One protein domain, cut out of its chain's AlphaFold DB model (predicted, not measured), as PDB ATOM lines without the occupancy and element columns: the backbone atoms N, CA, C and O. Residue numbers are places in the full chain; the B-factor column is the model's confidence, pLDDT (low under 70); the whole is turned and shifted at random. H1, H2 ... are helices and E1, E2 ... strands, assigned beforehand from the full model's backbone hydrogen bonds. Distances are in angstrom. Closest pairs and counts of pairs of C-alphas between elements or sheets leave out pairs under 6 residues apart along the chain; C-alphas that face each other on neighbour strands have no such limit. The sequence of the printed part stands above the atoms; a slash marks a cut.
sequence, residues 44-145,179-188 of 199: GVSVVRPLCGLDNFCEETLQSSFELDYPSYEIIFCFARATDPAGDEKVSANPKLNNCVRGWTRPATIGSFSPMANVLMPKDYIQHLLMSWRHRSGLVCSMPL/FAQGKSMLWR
ATOM      1  N   GLY A  44     139.016  67.768  23.807       83.00
ATOM      2  CA  GLY A  44     138.053  67.485  22.743       83.00
ATOM      3  C   GLY A  44     137.356  68.772  22.295       83.00
ATOM      4  O   GLY A  44     136.872  69.538  23.137       83.00
ATOM      5  N   VAL A  45     137.332  69.015  20.985       84.69
ATOM      6  CA  VAL A  45     136.735  70.213  20.377       84.69
ATOM      7  C   VAL A  45     135.638  69.814  19.401       84.69
ATOM      8  O   VAL A  45     135.862  69.009  18.507       84.69
ATOM      9  N   SER A  46     134.467  70.426  19.511       84.94
ATOM     10  CA  SER A  46     133.386  70.212  18.543       84.94
ATOM     11  C   SER A  46     133.305  71.398  17.607       84.94
ATOM     12  O   SER A  46     133.114  72.513  18.078       84.94
ATOM     13  N   VAL A  47     133.461  71.170  16.307       85.56
ATOM     14  CA  VAL A  47     133.370  72.184  15.256       85.56
ATOM     15  C   VAL A  47     131.959  72.168  14.687       85.56
ATOM     16  O   VAL A  47     131.589  71.277  13.923       85.56
ATOM     17  N   VAL A  48     131.152  73.159  15.051       83.38
ATOM     18  CA  VAL A  48     129.789  73.290  14.518       83.38
ATOM     19  C   VAL A  48     129.824  74.091  13.219       83.38
ATOM     20  O   VAL A  48     130.315  75.223  13.194       83.38
ATOM     21  N   ARG A  49     129.286  73.498  12.149       82.19
ATOM     22  CA  ARG A  49     129.218  74.047  10.792       82.19
ATOM     23  C   ARG A  49     127.753  74.167  10.349       82.19
ATOM     24  O   ARG A  49     127.163  73.173   9.919       82.19
ATOM     25  N   PRO A  50     127.141  75.361  10.441       78.69
ATOM     26  CA  PRO A  50     125.813  75.600   9.899       78.69
ATOM     27  C   PRO A  50     125.871  75.710   8.378       78.69
ATOM     28  O   PRO A  50     126.603  76.530   7.837       78.69
ATOM     29  N   LEU A  51     125.060  74.921   7.691       77.12
ATOM     30  CA  LEU A  51     124.928  74.892   6.242       77.12
ATOM     31  C   LEU A  51     123.513  75.319   5.859       77.12
ATOM     32  O   LEU A  51     122.532  74.828   6.418       77.12
ATOM     33  N   CYS A  52     123.405  76.251   4.916       72.88
ATOM     34  CA  CYS A  52     122.133  76.736   4.393       72.88
ATOM     35  C   CYS A  52     122.276  76.980   2.889       72.88
ATOM     36  O   CYS A  52     122.792  78.014   2.478       72.88
ATOM     37  N   GLY A  53     121.814  76.034   2.070       70.38
ATOM     38  CA  GLY A  53     121.994  76.104   0.618       70.38
ATOM     39  C   GLY A  53     123.452  75.909   0.183       70.38
ATOM     40  O   GLY A  53     124.224  75.241   0.869       70.38
ATOM     41  N   LEU A  54     123.796  76.461  -0.983       70.12
ATOM     42  CA  LEU A  54     125.149  76.458  -1.543       70.12
ATOM     43  C   LEU A  54     125.789  77.829  -1.290       70.12
ATOM     44  O   LEU A  54     125.435  78.809  -1.942       70.12
ATOM     45  N   ASP A  55     126.705  77.893  -0.327       72.31
ATOM     46  CA  ASP A  55     127.574  79.050  -0.113       72.31
ATOM     47  C   ASP A  55     128.753  79.038  -1.111       72.31
ATOM     48  O   ASP A  55     129.164  78.002  -1.645       72.31
ATOM     49  N   ASN A  56     129.338  80.213  -1.350       74.31
ATOM     50  CA  ASN A  56     130.552  80.328  -2.159       74.31
ATOM     51  C   ASN A  56     131.692  79.513  -1.533       74.31
ATOM     52  O   ASN A  56     131.923  79.599  -0.325       74.31
ATOM     53  N   PHE A  57     132.423  78.769  -2.369       79.88
ATOM     54  CA  PHE A  57     133.542  77.911  -1.956       79.88
ATOM     55  C   PHE A  57     133.159  76.818  -0.939       79.88
ATOM     56  O   PHE A  57     134.008  76.358  -0.181       79.88
ATOM     57  N   CYS A  58     131.891  76.384  -0.939       78.75
ATOM     58  CA  CYS A  58     131.365  75.359  -0.032       78.75
ATOM     59  C   CYS A  58     132.244  74.111   0.082       78.75
ATOM     60  O   CYS A  58     132.485  73.639   1.187       78.75
ATOM     61  N   GLU A  59     132.696  73.557  -1.045       83.50
ATOM     62  CA  GLU A  59     133.504  72.336  -1.054       83.50
ATOM     63  C   GLU A  59     134.827  72.540  -0.312       83.50
ATOM     64  O   GLU A  59     135.143  71.789   0.605       83.50
ATOM     65  N   GLU A  60     135.548  73.613  -0.626       85.38
ATOM     66  CA  GLU A  60     136.851  73.906  -0.033       85.38
ATOM     67  C   GLU A  60     136.740  74.259   1.456       85.38
ATOM     68  O   GLU A  60     137.570  73.847   2.270       85.38
ATOM     69  N   THR A  61     135.711  75.012   1.853       84.31
ATOM     70  CA  THR A  61     135.516  75.378   3.261       84.31
ATOM     71  C   THR A  61     135.066  74.183   4.097       84.31
ATOM     72  O   THR A  61     135.512  74.032   5.241       84.31
ATOM     73  N   LEU A  62     134.252  73.289   3.529       86.19
ATOM     74  CA  LEU A  62     133.913  72.008   4.145       86.19
ATOM     75  C   LEU A  62     135.140  71.107   4.253       86.19
ATOM     76  O   LEU A  62     135.427  70.628   5.349       86.19
ATOM     77  N   GLN A  63     135.903  70.947   3.170       89.19
ATOM     78  CA  GLN A  63     137.143  70.173   3.141       89.19
ATOM     79  C   GLN A  63     138.127  70.665   4.206       89.19
ATOM     80  O   GLN A  63     138.636  69.862   4.983       89.19
ATOM     81  N   SER A  64     138.295  71.984   4.353       88.25
ATOM     82  CA  SER A  64     139.170  72.562   5.383       88.25
ATOM     83  C   SER A  64     138.772  72.193   6.817       88.25
ATOM     84  O   SER A  64     139.603  72.233   7.718       88.25
ATOM     85  N   SER A  65     137.513  71.795   7.043       87.81
ATOM     86  CA  SER A  65     137.069  71.288   8.345       87.81
ATOM     87  C   SER A  65     137.582  69.883   8.632       87.81
ATOM     88  O   SER A  65     137.883  69.588   9.783       87.81
ATOM     89  N   PHE A  66     137.696  69.034   7.610       89.12
ATOM     90  CA  PHE A  66     138.206  67.665   7.734       89.12
ATOM     91  C   PHE A  66     139.737  67.592   7.746       89.12
ATOM     92  O   PHE A  66     140.308  66.599   8.188       89.12
ATOM     93  N   GLU A  67     140.407  68.636   7.262       91.25
ATOM     94  CA  GLU A  67     141.869  68.710   7.182       91.25
ATOM     95  C   GLU A  67     142.522  69.409   8.385       91.25
ATOM     96  O   GLU A  67     143.710  69.736   8.340       91.25
ATOM     97  N   LEU A  68     141.763  69.651   9.461       89.12
ATOM     98  CA  LEU A  68     142.301  70.237  10.688       89.12
ATOM     99  C   LEU A  68     143.335  69.297  11.320       89.12
ATOM    100  O   LEU A  68     143.048  68.132  11.602       89.12
ATOM    101  N   ASP A  69     144.526  69.830  11.592       90.31
ATOM    102  CA  ASP A  69     145.623  69.132  12.264       90.31
ATOM    103  C   ASP A  69     145.414  69.188  13.782       90.31
ATOM    104  O   ASP A  69     146.095  69.905  14.514       90.31
ATOM    105  N   TYR A  70     144.383  68.492  14.258       88.44
ATOM    106  CA  TYR A  70     144.030  68.452  15.670       88.44
ATOM    107  C   TYR A  70     143.645  67.026  16.093       88.44
ATOM    108  O   TYR A  70     142.874  66.368  15.399       88.44
ATOM    109  N   PRO A  71     144.148  66.511  17.232       88.06
ATOM    110  CA  PRO A  71     144.073  65.080  17.540       88.06
ATOM    111  C   PRO A  71     142.688  64.591  17.981       88.06
ATOM    112  O   PRO A  71     142.403  63.402  17.878       88.06
ATOM    113  N   SER A  72     141.834  65.466  18.519       87.12
ATOM    114  CA  SER A  72     140.512  65.080  19.023       87.12
ATOM    115  C   SER A  72     139.494  66.174  18.737       87.12
ATOM    116  O   SER A  72     139.324  67.115  19.518       87.12
ATOM    117  N   TYR A  73     138.828  66.067  17.591       86.81
ATOM    118  CA  TYR A  73     137.708  66.931  17.258       86.81
ATOM    119  C   TYR A  73     136.588  66.167  16.562       86.81
ATOM    120  O   TYR A  73     136.811  65.138  15.928       86.81
ATOM    121  N   GLU A  74     135.379  66.692  16.690       86.94
ATOM    122  CA  GLU A  74     134.213  66.251  15.929       86.94
ATOM    123  C   GLU A  74     133.692  67.404  15.072       86.94
ATOM    124  O   GLU A  74     133.871  68.574  15.413       86.94
ATOM    125  N   ILE A  75     133.028  67.081  13.966       86.56
ATOM    126  CA  ILE A  75     132.388  68.070  13.099       86.56
ATOM    127  C   ILE A  75     130.885  67.830  13.136       86.56
ATOM    128  O   ILE A  75     130.413  66.730  12.853       86.56
ATOM    129  N   ILE A  76     130.125  68.869  13.470       85.00
ATOM    130  CA  ILE A  76     128.667  68.817  13.528       85.00
ATOM    131  C   ILE A  76     128.113  69.697  12.414       85.00
ATOM    132  O   ILE A  76     128.171  70.924  12.492       85.00
ATOM    133  N   PHE A  77     127.544  69.065  11.391       83.94
ATOM    134  CA  PHE A  77     126.828  69.769  10.334       83.94
ATOM    135  C   PHE A  77     125.389  70.051  10.759       83.94
ATOM    136  O   PHE A  77     124.629  69.131  11.068       83.94
ATOM    137  N   CYS A  78     125.007  71.326  10.751       79.44
ATOM    138  CA  CYS A  78     123.635  71.755  11.004       79.44
ATOM    139  C   CYS A  78     123.035  72.215   9.679       79.44
ATOM    140  O   CYS A  78     123.459  73.236   9.148       79.44
ATOM    141  N   PHE A  79     122.083  71.481   9.110       77.62
ATOM    142  CA  PHE A  79     121.460  71.860   7.841       77.62
ATOM    143  C   PHE A  79     120.180  72.657   8.092       77.62
ATOM    144  O   PHE A  79     119.250  72.158   8.715       77.62
ATOM    145  N   ALA A  80     120.101  73.872   7.555       69.88
ATOM    146  CA  ALA A  80     118.855  74.622   7.496       69.88
ATOM    147  C   ALA A  80     118.071  74.194   6.242       69.88
ATOM    148  O   ALA A  80     118.438  74.551   5.121       69.88
ATOM    149  N   ARG A  81     116.997  73.412   6.412       64.94
ATOM    150  CA  ARG A  81     116.006  73.133   5.357       64.94
ATOM    151  C   ARG A  81     114.667  73.764   5.718       64.94
ATOM    152  O   ARG A  81     114.216  73.642   6.850       64.94
ATOM    153  N   ALA A  82     113.998  74.354   4.726       55.50
ATOM    154  CA  ALA A  82     112.633  74.868   4.867       55.50
ATOM    155  C   ALA A  82     111.604  73.774   5.230       55.50
ATOM    156  O   ALA A  82     110.527  74.084   5.722       55.50
ATOM    157  N   THR A  83     111.937  72.501   4.989       53.81
ATOM    158  CA  THR A  83     111.085  71.326   5.228       53.81
ATOM    159  C   THR A  83     111.538  70.466   6.411       53.81
ATOM    160  O   THR A  83     111.076  69.336   6.541       53.81
ATOM    161  N   ASP A  84     112.461  70.949   7.248       57.25
ATOM    162  CA  ASP A  84     112.929  70.186   8.409       57.25
ATOM    163  C   ASP A  84     111.798  70.053   9.456       57.25
ATOM    164  O   ASP A  84     111.369  71.072  10.009       57.25
ATOM    165  N   PRO A  85     111.300  68.832   9.748       48.41
ATOM    166  CA  PRO A  85     110.222  68.613  10.716       48.41
ATOM    167  C   PRO A  85     110.600  69.009  12.152       48.41
ATOM    168  O   PRO A  85     109.712  69.126  12.992       48.41
ATOM    169  N   ALA A  86     111.886  69.247  12.440       49.25
ATOM    170  CA  ALA A  86     112.341  69.767  13.728       49.25
ATOM    171  C   ALA A  86     112.042  71.269  13.944       49.25
ATOM    172  O   ALA A  86     112.183  71.752  15.065       49.25
ATOM    173  N   GLY A  87     111.594  72.000  12.912       50.91
ATOM    174  CA  GLY A  87     111.210  73.409  13.018       50.91
ATOM    175  C   GLY A  87     112.395  74.381  13.121       50.91
ATOM    176  O   GLY A  87     113.502  74.043  13.538       50.91
ATOM    177  N   ASP A  88     112.177  75.623  12.689       59.59
ATOM    178  CA  ASP A  88     113.127  76.725  12.860       59.59
ATOM    179  C   ASP A  88     113.108  77.161  14.335       59.59
ATOM    180  O   ASP A  88     112.229  77.915  14.754       59.59
ATOM    181  N   GLU A  89     114.021  76.627  15.153       63.78
ATOM    182  CA  GLU A  89     114.148  77.008  16.563       63.78
ATOM    183  C   GLU A  89     114.601  78.475  16.656       63.78
ATOM    184  O   GLU A  89     115.784  78.807  16.548       63.78
ATOM    185  N   LYS A  90     113.633  79.386  16.802       68.44
ATOM    186  CA  LYS A  90     113.868  80.834  16.806       68.44
ATOM    187  C   LYS A  90     114.469  81.304  18.126       68.44
ATOM    188  O   LYS A  90     113.778  81.860  18.974       68.44
ATOM    189  N   VAL A  91     115.776  81.124  18.270       73.06
ATOM    190  CA  VAL A  91     116.552  81.663  19.398       73.06
ATOM    191  C   VAL A  91     116.936  83.129  19.169       73.06
ATOM    192  O   VAL A  91     117.118  83.892  20.113       73.06
ATOM    193  N   SER A  92     117.041  83.555  17.910       72.88
ATOM    194  CA  SER A  92     117.398  84.920  17.530       72.88
ATOM    195  C   SER A  92     116.753  85.344  16.207       72.88
ATOM    196  O   SER A  92     116.205  84.531  15.459       72.88
ATOM    197  N   ALA A  93     116.895  86.631  15.877       74.81
ATOM    198  CA  ALA A  93     116.541  87.167  14.563       74.81
ATOM    199  C   ALA A  93     117.475  86.686  13.430       74.81
ATOM    200  O   ALA A  93     117.175  86.926  12.265       74.81
ATOM    201  N   ASN A  94     118.604  86.034  13.746       74.12
ATOM    202  CA  ASN A  94     119.556  85.532  12.758       74.12
ATOM    203  C   ASN A  94     119.311  84.032  12.479       74.12
ATOM    204  O   ASN A  94     119.625  83.195  13.333       74.12
ATOM    205  N   PRO A  95     118.854  83.662  11.267       72.50
ATOM    206  CA  PRO A  95     118.586  82.268  10.906       72.50
ATOM    207  C   PRO A  95     119.814  81.354  11.020       72.50
ATOM    208  O   PRO A  95     119.689  80.172  11.342       72.50
ATOM    209  N   LYS A  96     121.025  81.890  10.801       72.25
ATOM    210  CA  LYS A  96     122.260  81.111  10.957       72.25
ATOM    211  C   LYS A  96     122.485  80.747  12.418       72.25
ATOM    212  O   LYS A  96     122.780  79.591  12.695       72.25
ATOM    213  N   LEU A  97     122.276  81.679  13.351       74.25
ATOM    214  CA  LEU A  97     122.399  81.392  14.786       74.25
ATOM    215  C   LEU A  97     121.372  80.353  15.244       74.25
ATOM    216  O   LEU A  97     121.733  79.434  15.972       74.25
ATOM    217  N   ASN A  98     120.138  80.433  14.749       77.19
ATOM    218  CA  ASN A  98     119.085  79.454  15.044       77.19
ATOM    219  C   ASN A  98     119.493  78.039  14.609       77.19
ATOM    220  O   ASN A  98     119.335  77.068  15.342       77.19
ATOM    221  N   ASN A  99     120.126  77.916  13.439       77.00
ATOM    222  CA  ASN A  99     120.648  76.638  12.966       77.00
ATOM    223  C   ASN A  99     121.774  76.083  13.858       77.00
ATOM    224  O   ASN A  99     121.883  74.879  14.071       77.00
ATOM    225  N   CYS A 100     122.596  76.964  14.413       75.31
ATOM    226  CA  CYS A 100     123.760  76.596  15.210       75.31
ATOM    227  C   CYS A 100     123.421  76.046  16.591       75.31
ATOM    228  O   CYS A 100     124.146  75.193  17.106       75.31
ATOM    229  N   VAL A 101     122.314  76.504  17.175       76.00
ATOM    230  CA  VAL A 101     121.828  76.020  18.472       76.00
ATOM    231  C   VAL A 101     121.583  74.508  18.439       76.00
ATOM    232  O   VAL A 101     121.893  73.812  19.402       76.00
ATOM    233  N   ARG A 102     121.173  73.958  17.290       74.12
ATOM    234  CA  ARG A 102     120.988  72.509  17.104       74.12
ATOM    235  C   ARG A 102     122.283  71.707  17.240       74.12
ATOM    236  O   ARG A 102     122.273  70.582  17.731       74.12
ATOM    237  N   GLY A 103     123.403  72.275  16.796       71.06
ATOM    238  CA  GLY A 103     124.721  71.673  17.003       71.06
ATOM    239  C   GLY A 103     125.225  71.868  18.430       71.06
ATOM    240  O   GLY A 103     125.906  71.001  18.969       71.06
ATOM    241  N   TRP A 104     124.844  72.981  19.056       71.19
ATOM    242  CA  TRP A 104     125.234  73.344  20.415       71.19
ATOM    243  C   TRP A 104     124.633  72.433  21.496       71.19
ATOM    244  O   TRP A 104     125.291  72.133  22.494       71.19
ATOM    245  N   THR A 105     123.395  71.964  21.313       67.38
ATOM    246  CA  THR A 105     122.693  71.125  22.301       67.38
ATOM    247  C   THR A 105     123.278  69.717  22.441       67.38
ATOM    248  O   THR A 105     123.071  69.074  23.470       67.38
ATOM    249  N   ARG A 106     124.081  69.240  21.480       66.94
ATOM    250  CA  ARG A 106     124.752  67.931  21.572       66.94
ATOM    251  C   ARG A 106     125.844  67.927  22.646       66.94
ATOM    252  O   ARG A 106     126.510  68.946  22.813       66.94
ATOM    253  N   PRO A 107     126.038  66.837  23.408       55.53
ATOM    254  CA  PRO A 107     127.023  66.780  24.489       55.53
ATOM    255  C   PRO A 107     128.460  66.838  23.945       55.53
ATOM    256  O   PRO A 107     128.876  65.973  23.191       55.53
ATOM    257  N   ALA A 108     129.212  67.860  24.355       60.03
ATOM    258  CA  ALA A 108     130.575  68.158  23.916       60.03
ATOM    259  C   ALA A 108     131.355  68.895  25.014       60.03
ATOM    260  O   ALA A 108     130.761  69.647  25.791       60.03
ATOM    261  N   THR A 109     132.678  68.706  25.066       60.47
ATOM    262  CA  THR A 109     133.551  69.234  26.132       60.47
ATOM    263  C   THR A 109     133.839  70.733  25.976       60.47
ATOM    264  O   THR A 109     133.617  71.499  26.915       60.47
ATOM    265  N   ILE A 110     134.313  71.158  24.796       62.75
ATOM    266  CA  ILE A 110     134.581  72.558  24.421       62.75
ATOM    267  C   ILE A 110     134.036  72.788  23.004       62.75
ATOM    268  O   ILE A 110     134.333  72.021  22.090       62.75
ATOM    269  N   GLY A 111     133.226  73.832  22.815       62.31
ATOM    270  CA  GLY A 111     132.587  74.121  21.529       62.31
ATOM    271  C   GLY A 111     133.385  75.130  20.708       62.31
ATOM    272  O   GLY A 111     133.444  76.304  21.071       62.31
ATOM    273  N   SER A 112     133.960  74.707  19.583       60.50
ATOM    274  CA  SER A 112     134.421  75.616  18.530       60.50
ATOM    275  C   SER A 112     133.271  75.884  17.567       60.50
ATOM    276  O   SER A 112     132.668  74.993  16.974       60.50
ATOM    277  N   PHE A 113     132.929  77.148  17.425       62.53
ATOM    278  CA  PHE A 113     131.763  77.593  16.702       62.53
ATOM    279  C   PHE A 113     132.170  78.434  15.491       62.53
ATOM    280  O   PHE A 113     132.604  79.577  15.627       62.53
ATOM    281  N   SER A 114     132.002  77.893  14.282       61.16
ATOM    282  CA  SER A 114     132.100  78.690  13.056       61.16
ATOM    283  C   SER A 114     130.693  78.936  12.502       61.16
ATOM    284  O   SER A 114     130.199  78.142  11.711       61.16
ATOM    285  N   PRO A 115     130.016  80.024  12.907       54.12
ATOM    286  CA  PRO A 115     128.674  80.398  12.426       54.12
ATOM    287  C   PRO A 115     128.557  80.635  10.912       54.12
ATOM    288  O   PRO A 115     127.447  80.834  10.413       54.12
ATOM    289  N   MET A 116     129.668  80.668  10.171       63.41
ATOM    290  CA  MET A 116     129.678  80.976   8.745       63.41
ATOM    291  C   MET A 116     130.400  79.894   7.939       63.41
ATOM    292  O   MET A 116     131.609  79.707   8.050       63.41
ATOM    293  N   ALA A 117     129.645  79.194   7.089       62.12
ATOM    294  CA  ALA A 117     130.154  78.117   6.243       62.12
ATOM    295  C   ALA A 117     131.178  78.565   5.194       62.12
ATOM    296  O   ALA A 117     131.963  77.740   4.741       62.12
ATOM    297  N   ASN A 118     131.235  79.853   4.853       71.31
ATOM    298  CA  ASN A 118     132.183  80.407   3.886       71.31
ATOM    299  C   ASN A 118     133.551  80.788   4.494       71.31
ATOM    300  O   ASN A 118     134.328  81.500   3.861       71.31
ATOM    301  N   VAL A 119     133.855  80.351   5.721       79.31
ATOM    302  CA  VAL A 119     135.162  80.582   6.356       79.31
ATOM    303  C   VAL A 119     136.078  79.379   6.136       79.31
ATOM    304  O   VAL A 119     135.798  78.277   6.625       79.31
ATOM    305  N   LEU A 120     137.182  79.619   5.425       84.19
ATOM    306  CA  LEU A 120     138.294  78.683   5.274       84.19
ATOM    307  C   LEU A 120     139.078  78.595   6.590       84.19
ATOM    308  O   LEU A 120     139.434  79.625   7.166       84.19
ATOM    309  N   MET A 121     139.353  77.379   7.058       85.88
ATOM    310  CA  MET A 121     140.142  77.155   8.271       85.88
ATOM    311  C   MET A 121     141.550  76.669   7.911       85.88
ATOM    312  O   MET A 121     141.683  75.648   7.241       85.88
ATOM    313  N   PRO A 122     142.610  77.369   8.351       86.81
ATOM    314  CA  PRO A 122     143.962  76.817   8.340       86.81
ATOM    315  C   PRO A 122     144.040  75.509   9.136       86.81
ATOM    316  O   PRO A 122     143.250  75.288  10.053       86.81
ATOM    317  N   LYS A 123     145.022  74.653   8.833       88.06
ATOM    318  CA  LYS A 123     145.168  73.351   9.512       88.06
ATOM    319  C   LYS A 123     145.341  73.485  11.026       88.06
ATOM    320  O   LYS A 123     144.823  72.665  11.773       88.06
ATOM    321  N   ASP A 124     146.001  74.546  11.472       86.62
ATOM    322  CA  ASP A 124     146.255  74.878  12.873       86.62
ATOM    323  C   ASP A 124     145.228  75.856  13.482       86.62
ATOM    324  O   ASP A 124     145.457  76.480  14.523       86.62
ATOM    325  N   TYR A 125     144.057  75.990  12.851       86.75
ATOM    326  CA  TYR A 125     142.997  76.912  13.259       86.75
ATOM    327  C   TYR A 125     142.566  76.747  14.727       86.75
ATOM    328  O   TYR A 125     142.435  77.737  15.455       86.75
ATOM    329  N   ILE A 126     142.372  75.508  15.193       85.88
ATOM    330  CA  ILE A 126     141.972  75.240  16.585       85.88
ATOM    331  C   ILE A 126     143.089  75.667  17.545       85.88
ATOM    332  O   ILE A 126     142.817  76.258  18.591       85.88
ATOM    333  N   GLN A 127     144.349  75.426  17.185       87.94
ATOM    334  CA  GLN A 127     145.516  75.800  17.973       87.94
ATOM    335  C   GLN A 127     145.573  77.314  18.162       87.94
ATOM    336  O   GLN A 127     145.720  77.777  19.295       87.94
ATOM    337  N   HIS A 128     145.379  78.090  17.093       85.00
ATOM    338  CA  HIS A 128     145.311  79.552  17.158       85.00
ATOM    339  C   HIS A 128     144.215  80.057  18.103       85.00
ATOM    340  O   HIS A 128     144.469  80.943  18.925       85.00
ATOM    341  N   LEU A 129     143.024  79.458  18.062       85.31
ATOM    342  CA  LEU A 129     141.940  79.803  18.986       85.31
ATOM    343  C   LEU A 129     142.286  79.447  20.442       85.31
ATOM    344  O   LEU A 129     142.062  80.246  21.355       85.31
ATOM    345  N   LEU A 130     142.887  78.274  20.669       83.62
ATOM    346  CA  LEU A 130     143.310  77.817  21.996       83.62
ATOM    347  C   LEU A 130     144.477  78.636  22.572       83.62
ATOM    348  O   LEU A 130     144.605  78.760  23.791       83.62
ATOM    349  N   MET A 131     145.323  79.235  21.737       83.44
ATOM    350  CA  MET A 131     146.418  80.098  22.195       83.44
ATOM    351  C   MET A 131     145.905  81.325  22.946       83.44
ATOM    352  O   MET A 131     146.401  81.653  24.032       83.44
ATOM    353  N   SER A 132     144.848  81.932  22.412       80.81
ATOM    354  CA  SER A 132     144.166  83.086  22.999       80.81
ATOM    355  C   SER A 132     143.236  82.715  24.168       80.81
ATOM    356  O   SER A 132     142.709  83.601  24.840       80.81
ATOM    357  N   TRP A 133     143.064  81.422  24.474       82.06
ATOM    358  CA  TRP A 133     142.116  80.914  25.471       82.06
ATOM    359  C   TRP A 133     142.554  81.093  26.930       82.06
ATOM    360  O   TRP A 133     143.300  80.278  27.470       82.06
ATOM    361  N   ARG A 134     142.104  82.125  27.644       80.50
ATOM    362  CA  ARG A 134     142.494  82.360  29.052       80.50
ATOM    363  C   ARG A 134     141.528  81.698  30.045       80.50
ATOM    364  O   ARG A 134     140.387  81.383  29.712       80.50
ATOM    365  N   HIS A 135     141.951  81.585  31.307       76.19
ATOM    366  CA  HIS A 135     141.124  81.037  32.396       76.19
ATOM    367  C   HIS A 135     139.777  81.744  32.581       76.19
ATOM    368  O   HIS A 135     138.786  81.108  32.918       76.19
ATOM    369  N   ARG A 136     139.731  83.049  32.298       79.25
ATOM    370  CA  ARG A 136     138.517  83.875  32.375       79.25
ATOM    371  C   ARG A 136     137.807  84.053  31.026       79.25
ATOM    372  O   ARG A 136     136.818  84.772  30.963       79.25
ATOM    373  N   SER A 137     138.308  83.448  29.946       78.81
ATOM    374  CA  SER A 137     137.701  83.569  28.617       78.81
ATOM    375  C   SER A 137     136.431  82.725  28.540       78.81
ATOM    376  O   SER A 137     136.497  81.501  28.658       78.81
ATOM    377  N   GLY A 138     135.286  83.375  28.326       79.50
ATOM    378  CA  GLY A 138     134.041  82.713  27.913       79.50
ATOM    379  C   GLY A 138     133.952  82.513  26.396       79.50
ATOM    380  O   GLY A 138     133.291  81.590  25.929       79.50
ATOM    381  N   LEU A 139     134.666  83.351  25.641       83.12
ATOM    382  CA  LEU A 139     134.655  83.400  24.187       83.12
ATOM    383  C   LEU A 139     136.024  83.858  23.673       83.12
ATOM    384  O   LEU A 139     136.636  84.762  24.244       83.12
ATOM    385  N   VAL A 140     136.487  83.255  22.584       85.25
ATOM    386  CA  VAL A 140     137.591  83.753  21.757       85.25
ATOM    387  C   VAL A 140     137.062  83.921  20.341       85.25
ATOM    388  O   VAL A 140     136.472  82.996  19.797       85.25
ATOM    389  N   CYS A 141     137.273  85.083  19.735       84.31
ATOM    390  CA  CYS A 141     136.927  85.323  18.336       84.31
ATOM    391  C   CYS A 141     138.203  85.435  17.511       84.31
ATOM    392  O   CYS A 141     139.144  86.112  17.926       84.31
ATOM    393  N   SER A 142     138.214  84.809  16.337       82.94
ATOM    394  CA  SER A 142     139.244  85.047  15.329       82.94
ATOM    395  C   SER A 142     138.607  85.777  14.165       82.94
ATOM    396  O   SER A 142     137.621  85.317  13.593       82.94
ATOM    397  N   MET A 143     139.151  86.937  13.822       82.62
ATOM    398  CA  MET A 143     138.632  87.699  12.700       82.62
ATOM    399  C   MET A 143     139.040  87.015  11.388       82.62
ATOM    400  O   MET A 143     140.238  86.847  11.154       82.62
ATOM    401  N   PRO A 144     138.097  86.623  10.515       79.75
ATOM    402  CA  PRO A 144     138.459  86.131   9.196       79.75
ATOM    403  C   PRO A 144     138.918  87.279   8.302       79.75
ATOM    404  O   PRO A 144     138.414  88.400   8.380       79.75
ATOM    405  N   LEU A 145     139.851  86.958   7.415       83.25
ATOM    406  CA  LEU A 145     140.390  87.878   6.426       83.25
ATOM    407  C   LEU A 145     139.840  87.527   5.043       83.25
ATOM    408  O   LEU A 145     139.744  86.351   4.677       83.25
ATOM    409  N   PHE A 179     134.824  92.445  21.025       78.19
ATOM    410  CA  PHE A 179     133.424  92.051  20.859       78.19
ATOM    411  C   PHE A 179     133.286  90.757  20.055       78.19
ATOM    412  O   PHE A 179     134.187  90.359  19.315       78.19
ATOM    413  N   ALA A 180     132.149  90.081  20.219       76.38
ATOM    414  CA  ALA A 180     131.864  88.841  19.514       76.38
ATOM    415  C   ALA A 180     131.601  89.108  18.027       76.38
ATOM    416  O   ALA A 180     130.756  89.933  17.681       76.38
ATOM    417  N   GLN A 181     132.290  88.376  17.155       72.12
ATOM    418  CA  GLN A 181     132.115  88.476  15.710       72.12
ATOM    419  C   GLN A 181     131.678  87.110  15.180       72.12
ATOM    420  O   GLN A 181     132.382  86.108  15.308       72.12
ATOM    421  N   GLY A 182     130.466  87.066  14.629       65.25
ATOM    422  CA  GLY A 182     129.769  85.841  14.254       65.25
ATOM    423  C   GLY A 182     130.296  85.158  12.997       65.25
ATOM    424  O   GLY A 182     129.475  84.723  12.198       65.25
ATOM    425  N   LYS A 183     131.619  85.043  12.811       76.69
ATOM    426  CA  LYS A 183     132.248  84.263  11.727       76.69
ATOM    427  C   LYS A 183     133.058  83.074  12.260       76.69
ATOM    428  O   LYS A 183     132.851  81.935  11.840       76.69
ATOM    429  N   SER A 184     133.956  83.332  13.210       81.31
ATOM    430  CA  SER A 184     134.854  82.336  13.804       81.31
ATOM    431  C   SER A 184     134.991  82.594  15.302       81.31
ATOM    432  O   SER A 184     135.473  83.641  15.742       81.31
ATOM    433  N   MET A 185     134.503  81.643  16.094       85.25
ATOM    434  CA  MET A 185     134.375  81.770  17.536       85.25
ATOM    435  C   MET A 185     134.732  80.453  18.229       85.25
ATOM    436  O   MET A 185     134.410  79.379  17.751       85.25
ATOM    437  N   LEU A 186     135.359  80.518  19.392       85.31
ATOM    438  CA  LEU A 186     135.547  79.395  20.305       85.31
ATOM    439  C   LEU A 186     134.830  79.756  21.598       85.31
ATOM    440  O   LEU A 186     135.136  80.784  22.197       85.31
ATOM    441  N   TRP A 187     133.868  78.943  22.012       81.06
ATOM    442  CA  TRP A 187     133.022  79.205  23.169       81.06
ATOM    443  C   TRP A 187     133.319  78.242  24.311       81.06
ATOM    444  O   TRP A 187     133.581  77.050  24.123       81.06
ATOM    445  N   ARG A 188     133.218  78.766  25.533       75.94
ATOM    446  CA  ARG A 188     133.304  77.966  26.747       75.94
ATOM    447  C   ARG A 188     131.922  77.395  26.979       75.94
ATOM    448  O   ARG A 188     130.956  78.145  27.083       75.94
TER     449      ARG A 188
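This is residues 44 to 145 and 179 to 188 of the 199 residues of an uncharacterized protein of Beijerinckiaceae bacterium (UniProt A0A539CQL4). A twisted sheet of five strands forms the middle of this domain, with H2 packed on one face and H1 and H3 on the other, H1 over the E2 and E1 part and H3 over E5. A long loop, residues 80 to 94, reaches away from the body at one end. The printed part has 112 residues with three named helices and five named strands, in the order E1 H1 E2 H2 E3 H3 E4 E5; the sheet is mixed, in the order E2 E1 E3 E5 E4. The class is mixed, helices and strands, with under half of the residues, 50, in named elements. The whole is compact, with a radius of gyration of the C-alphas of 13.6 A and spans of 40 by 30 by 26 A.

In the sheet, E1, residues 45 to 51, is parallel to the edge strand E2, residues 73 to 79, at 20 degrees, with N 49 and O 76 2.8 A apart, within hydrogen-bond range. E1 is also parallel to E3, residues 110 to 113, at 27 degrees, with N 112 and O 46 at 2.8 A. E5, residues 185 to 187, is antiparallel to E3 at 154 degrees, with N 113 and O 185 at 2.7 A. E5 is antiparallel to the other edge strand, E4, residues 139 to 141, at 170 degrees, with N 186 and O 140 at 2.7 A. From edge to edge the strands' lines turn by 78 degrees. H2, residues 95 to 104, is on the sheet at a height of 6.1 A, over E1 and only just slantwise to it at 32 degrees on the local plane; their closest C-alphas, those of Pro 50 and Cys 100, are 5.8 A apart. H1, residues 58 to 66, is on the opposite face at a height of 10.3 A, over E2 and, only just, with 3 C-alphas, over E1; it runs along the strands, at 6 degrees to E2 on the local plane. H3, residues 125 to 131, is on the same face as H1, at a height of 8.5 A, over E5 and slantwise to it at 47 degrees on the local plane; the closest C-alphas of the two, those of Leu 129 and Leu 186, are 6.5 A apart. E1, H1 and E2 form a strand-helix-strand unit, two parallel neighbour strands with a helix between, and its crossover is right-handed. Two split strand-helix-strand units, in which another strand stands between the two strands in the sheet, are E2, H2, E3, with E1 between E2 and E3 and a right-handed crossover, and E3, H3, E4, with E5 between E3 and E4 and a left-handed crossover. In H3 every O i to N i+4 pair is within hydrogen-bond range, in H1 3 of 5 and in H2 4 of 6.

E1 begins at C-alpha 45, (136.735, 70.213, 20.377), and is 19.0 A long; E2 is 19.4 A long. H2 is 14.6 A, H1 12.9 A and H3 10.1 A. E3 is 9.6 A, E4 6.6 A and E5 6.3 A, ending at C-alpha 187, (133.022, 79.205, 23.169).

The two C-alphas farthest apart are those of Thr 83 and His 135, 41.7 A. Residues 146 to 178 are not printed, and C-alphas 145 and 179 are 16.6 A apart across the cut. The links E2 to H2 and E3 to H3 are long. The mean pLDDT of the printed part is 76.5, and residues 80 to 90, 105 to 117 and 182 are under 70.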